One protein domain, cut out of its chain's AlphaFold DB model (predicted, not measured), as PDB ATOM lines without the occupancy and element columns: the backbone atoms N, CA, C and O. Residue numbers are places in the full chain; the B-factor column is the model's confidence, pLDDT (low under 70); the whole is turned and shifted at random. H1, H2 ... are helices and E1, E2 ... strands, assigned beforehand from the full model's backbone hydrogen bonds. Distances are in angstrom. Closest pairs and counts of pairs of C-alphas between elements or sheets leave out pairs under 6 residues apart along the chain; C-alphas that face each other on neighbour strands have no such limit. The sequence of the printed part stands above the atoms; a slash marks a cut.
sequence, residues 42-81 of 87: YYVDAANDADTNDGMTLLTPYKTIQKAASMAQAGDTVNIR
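What this domain is: This is residues 42 to 81 of the 87 residues of an uncharacterized protein of Paenibacillus sp. Soil787 (UniProt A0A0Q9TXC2). With little regular structure, the domain is a small ribbon of two parallel strands, E1 and E2, with one short helix, H1, over it and a long loop, residues 45 to 64, that winds out beyond E1 and folds back. The printed part has 40 residues, 14 of them in named elements, in the order E1, H1, E2; the class is mixed. It is compact, with a radius of gyration of the C-alphas of 8.7 A, yet elongated, spanning 27 by 15 by 14 A.

Where its parts are: E1, residues 42 to 44, begins at C-alpha 42 (208.905, 154.443, 271.492). E2, residues 77 to 80, is 9.7 A long and ends at C-alpha 80 (201.551, 157.682, 274.188). H1, residues 65 to 71, is 10.0 A long.

How they stand to each other: E1 and E2 are parallel neighbours at 17 degrees, with N 42 and O 77 within hydrogen-bond range at 2.8 A. E1, H1 and E2 form a strand-helix-strand unit, two parallel neighbour strands with a helix between, whose crossover is right-handed. The closest C-alphas of E1 and H1, Val 44 and Ile 65, are 6.3 A apart; those of H1 and E2, Ala 68 and Val 78, 6.9 A. In H1 every O i to N i+4 pair is within hydrogen-bond range.

The domain as a whole: The two farthest C-alphas, Asp 49 and Ala 74, are 27.0 A apart. The link E1 to H1 is long, H1 to E2 tight. The printed part has no cut, and no printed residue is under 70 in pLDDT.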
ATOM      1  N   TYR A  42     208.813 152.991 271.533       93.12
ATOM      2  CA  TYR A  42     208.905 154.443 271.492       93.12
ATOM      3  C   TYR A  42     207.910 155.086 272.459       93.12
ATOM      4  O   TYR A  42     206.822 154.558 272.676       93.12
ATOM      5  N   TYR A  43     208.258 156.240 273.017       92.62
ATOM      6  CA  TYR A  43     207.441 157.019 273.941       92.62
ATOM      7  C   TYR A  43     207.164 158.403 273.361       92.62
ATOM      8  O   TYR A  43     208.069 159.049 272.832       92.62
ATOM      9  N   VAL A  44     205.921 158.864 273.487       91.94
ATOM     10  CA  VAL A  44     205.476 160.193 273.047       91.94
ATOM     11  C   VAL A  44     204.889 160.951 274.230       91.94
ATOM     12  O   VAL A  44     204.046 160.420 274.956       91.94
ATOM     13  N   ASP A  45     205.323 162.194 274.409       90.50
ATOM     14  CA  ASP A  45     204.834 163.115 275.427       90.50
ATOM     15  C   ASP A  45     204.700 164.531 274.855       90.50
ATOM     16  O   ASP A  45     205.697 165.204 274.597       90.50
ATOM     17  N   ALA A  46     203.460 165.001 274.709       82.00
ATOM     18  CA  ALA A  46     203.155 166.345 274.217       82.00
ATOM     19  C   ALA A  46     203.704 167.463 275.119       82.00
ATOM     20  O   ALA A  46     203.924 168.580 274.652       82.00
ATOM     21  N   ALA A  47     203.890 167.176 276.414       82.19
ATOM     22  CA  ALA A  47     204.434 168.121 277.381       82.19
ATOM     23  C   ALA A  47     205.966 168.204 277.328       82.19
ATOM     24  O   ALA A  47     206.546 169.061 277.991       82.19
ATOM     25  N   ASN A  48     206.622 167.324 276.566       79.25
ATOM     26  CA  ASN A  48     208.058 167.374 276.365       79.25
ATOM     27  C   ASN A  48     208.443 168.407 275.292       79.25
ATOM     28  O   ASN A  48     207.677 168.741 274.385       79.25
ATOM     29  N   ASP A  49     209.676 168.897 275.378       70.56
ATOM     30  CA  ASP A  49     210.087 170.074 274.621       70.56
ATOM     31  C   ASP A  49     210.563 169.771 273.188       70.56
ATOM     32  O   ASP A  49     210.547 170.685 272.357       70.56
ATOM     33  N   ALA A  50     210.940 168.526 272.844       79.25
ATOM     34  CA  ALA A  50     211.610 168.261 271.562       79.25
ATOM     35  C   ALA A  50     211.425 166.862 270.936       79.25
ATOM     36  O   ALA A  50     211.537 165.830 271.593       79.25
ATOM     37  N   ASP A  51     211.297 166.847 269.602       86.69
ATOM     38  CA  ASP A  51     211.382 165.654 268.733       86.69
ATOM     39  C   ASP A  51     212.823 165.232 268.398       86.69
ATOM     40  O   ASP A  51     213.052 164.297 267.625       86.69
ATOM     41  N   THR A  52     213.813 165.930 268.959       89.06
ATOM     42  CA  THR A  52     215.236 165.591 268.825       89.06
ATOM     43  C   THR A  52     215.659 164.442 269.734       89.06
ATOM     44  O   THR A  52     216.761 163.924 269.575       89.06
ATOM     45  N   ASN A  53     214.816 164.071 270.697       90.44
ATOM     46  CA  ASN A  53     215.046 162.931 271.572       90.44
ATOM     47  C   ASN A  53     215.020 161.610 270.787       90.44
ATOM     48  O   ASN A  53     214.551 161.559 269.656       90.44
ATOM     49  N   ASP A  54     215.522 160.529 271.379       88.38
ATOM     50  CA  ASP A  54     215.517 159.202 270.748       88.38
ATOM     51  C   ASP A  54     214.165 158.478 270.853       88.38
ATOM     52  O   ASP A  54     213.943 157.494 270.152       88.38
ATOM     53  N   GLY A  55     213.261 158.947 271.717       89.88
ATOM     54  CA  GLY A  55     211.959 158.339 271.954       89.88
ATOM     55  C   GLY A  55     212.026 156.987 272.655       89.88
ATOM     56  O   GLY A  55     210.979 156.401 272.878       89.88
ATOM     57  N   MET A  56     213.198 156.458 273.010       89.56
ATOM     58  CA  MET A  56     213.339 155.070 273.480       89.56
ATOM     59  C   MET A  56     213.042 154.907 274.976       89.56
ATOM     60  O   MET A  56     212.916 153.786 275.473       89.56
ATOM     61  N   THR A  57     212.928 156.015 275.713       88.00
ATOM     62  CA  THR A  57     212.680 156.010 277.159       88.00
ATOM     63  C   THR A  57     211.627 157.038 277.566       88.00
ATOM     64  O   THR A  57     211.364 158.004 276.854       88.00
ATOM     65  N   LEU A  58     211.067 156.872 278.768       87.50
ATOM     66  CA  LEU A  58     210.151 157.844 279.376       87.50
ATOM     67  C   LEU A  58     210.813 159.188 279.731       87.50
ATOM     68  O   LEU A  58     210.093 160.153 279.975       87.50
ATOM     69  N   LEU A  59     212.148 159.252 279.805       88.25
ATOM     70  CA  LEU A  59     212.903 160.485 280.079       88.25
ATOM     71  C   LEU A  59     213.271 161.234 278.796       88.25
ATOM     72  O   LEU A  59     213.518 162.435 278.832       88.25
ATOM     73  N   THR A  60     213.299 160.520 277.672       90.94
ATOM     74  CA  THR A  60     213.620 161.046 276.345       90.94
ATOM     75  C   THR A  60     212.496 160.751 275.343       90.94
ATOM     76  O   THR A  60     212.776 160.228 274.265       90.94
ATOM     77  N   PRO A  61     211.217 161.060 275.644       91.62
ATOM     78  CA  PRO A  61     210.132 160.811 274.704       91.62
ATOM     79  C   PRO A  61     210.217 161.771 273.509       91.62
ATOM     80  O   PRO A  61     210.770 162.870 273.617       91.62
ATOM     81  N   TYR A  62     209.627 161.380 272.383       92.62
ATOM     82  CA  TYR A  62     209.292 162.315 271.310       92.62
ATOM     83  C   TYR A  62     208.200 163.281 271.772       92.62
ATOM     84  O   TYR A  62     207.405 162.951 272.652       92.62
ATOM     85  N   LYS A  63     208.138 164.462 271.162       90.00
ATOM     86  CA  LYS A  63     207.074 165.434 271.419       90.00
ATOM     87  C   LYS A  63     205.809 165.089 270.635       90.00
ATOM     88  O   LYS A  63     204.705 165.217 271.158       90.00
ATOM     89  N   THR A  64     205.971 164.651 269.388       89.88
ATOM     90  CA  THR A  64     204.868 164.443 268.444       89.88
ATOM     91  C   THR A  64     204.658 162.970 268.098       89.88
ATOM     92  O   THR A  64     205.594 162.163 268.077       89.88
ATOM     93  N   ILE A  65     203.410 162.605 267.781       89.25
ATOM     94  CA  ILE A  65     203.085 161.255 267.298       89.25
ATOM     95  C   ILE A  65     203.702 161.033 265.913       89.25
ATOM     96  O   ILE A  65     204.173 159.939 265.618       89.25
ATOM     97  N   GLN A  66     203.747 162.067 265.071       90.38
ATOM     98  CA  GLN A  66     204.276 162.032 263.707       90.38
ATOM     99  C   GLN A  66     205.736 161.598 263.707       90.38
ATOM    100  O   GLN A  66     206.133 160.765 262.890       90.38
ATOM    101  N   LYS A  67     206.533 162.118 264.647       90.75
ATOM    102  CA  LYS A  67     207.923 161.703 264.792       90.75
ATOM    103  C   LYS A  67     208.017 160.218 265.132       90.75
ATOM    104  O   LYS A  67     208.723 159.496 264.429       90.75
ATOM    105  N   ALA A  68     207.267 159.743 266.124       89.94
ATOM    106  CA  ALA A  68     207.250 158.323 266.480       89.94
ATOM    107  C   ALA A  68     206.762 157.431 265.326       89.94
ATOM    108  O   ALA A  68     207.382 156.414 265.034       89.94
ATOM    109  N   ALA A  69     205.710 157.839 264.614       90.88
ATOM    110  CA  ALA A  69     205.158 157.118 263.469       90.88
ATOM    111  C   ALA A  69     206.141 157.037 262.292       90.88
ATOM    112  O   ALA A  69     206.166 156.037 261.584       90.88
ATOM    113  N   SER A  70     206.975 158.063 262.095       92.69
ATOM    114  CA  SER A  70     208.023 158.043 261.067       92.69
ATOM    115  C   SER A  70     209.184 157.095 261.390       92.69
ATOM    116  O   SER A  70     209.894 156.674 260.479       92.69
ATOM    117  N   MET A  71     209.383 156.773 262.672       90.88
ATOM    118  CA  MET A  71     210.471 155.916 263.152       90.88
ATOM    119  C   MET A  71     210.031 154.464 263.343       90.88
ATOM    120  O   MET A  71     210.831 153.557 263.123       90.88
ATOM    121  N   ALA A  72     208.774 154.249 263.735       90.81
ATOM    122  CA  ALA A  72     208.224 152.934 264.013       90.81
ATOM    123  C   ALA A  72     208.197 152.044 262.762       90.81
ATOM    124  O   ALA A  72     207.706 152.423 261.697       90.81
ATOM    125  N   GLN A  73     208.692 150.822 262.921       90.00
ATOM    126  CA  GLN A  73     208.641 149.751 261.938       90.00
ATOM    127  C   GLN A  73     207.663 148.655 262.374       90.00
ATOM    128  O   GLN A  73     207.124 148.651 263.483       90.00
ATOM    129  N   ALA A  74     207.397 147.704 261.477       87.19
ATOM    130  CA  ALA A  74     206.531 146.574 261.789       87.19
ATOM    131  C   ALA A  74     207.094 145.772 262.977       87.19
ATOM    132  O   ALA A  74     208.203 145.246 262.905       87.19
ATOM    133  N   GLY A  75     206.302 145.660 264.043       87.44
ATOM    134  CA  GLY A  75     206.697 145.007 265.293       87.44
ATOM    135  C   GLY A  75     207.038 145.976 266.425       87.44
ATOM    136  O   GLY A  75     207.108 145.537 267.569       87.44
ATOM    137  N   ASP A  76     207.183 147.271 266.147       91.62
ATOM    138  CA  ASP A  76     207.434 148.279 267.177       91.62
ATOM    139  C   ASP A  76     206.160 148.660 267.940       91.62
ATOM    140  O   ASP A  76     205.034 148.487 267.469       91.62
ATOM    141  N   THR A  77     206.342 149.203 269.141       91.94
ATOM    142  CA  THR A  77     205.260 149.702 270.000       91.94
ATOM    143  C   THR A  77     205.452 151.186 270.276       91.94
ATOM    144  O   THR A  77     206.539 151.604 270.661       91.94
ATOM    145  N   VAL A  78     204.395 151.989 270.123       92.19
ATOM    146  CA  VAL A  78     204.411 153.423 270.449       92.19
ATOM    147  C   VAL A  78     203.505 153.679 271.652       92.19
ATOM    148  O   VAL A  78     202.285 153.556 271.563       92.19
ATOM    149  N   ASN A  79     204.110 154.045 272.779       92.12
ATOM    150  CA  ASN A  79     203.439 154.379 274.026       92.12
ATOM    151  C   ASN A  79     203.213 155.886 274.116       92.12
ATOM    152  O   ASN A  79     204.152 156.676 274.208       92.12
ATOM    153  N   ILE A  80     201.949 156.281 274.142       89.25
ATOM    154  CA  ILE A  80     201.551 157.682 274.188       89.25
ATOM    155  C   ILE A  80     201.183 158.034 275.629       89.25
ATOM    156  O   ILE A  80     200.321 157.387 276.230       89.25
ATOM    157  N   ARG A  81     201.837 159.048 276.206       85.44
ATOM    158  CA  ARG A  81     201.469 159.547 277.534       85.44
ATOM    159  C   ARG A  81     200.100 160.220 277.474       85.44
ATOM    160  O   ARG A  81     199.771 160.908 276.512       85.44
TER     161      ARG A  81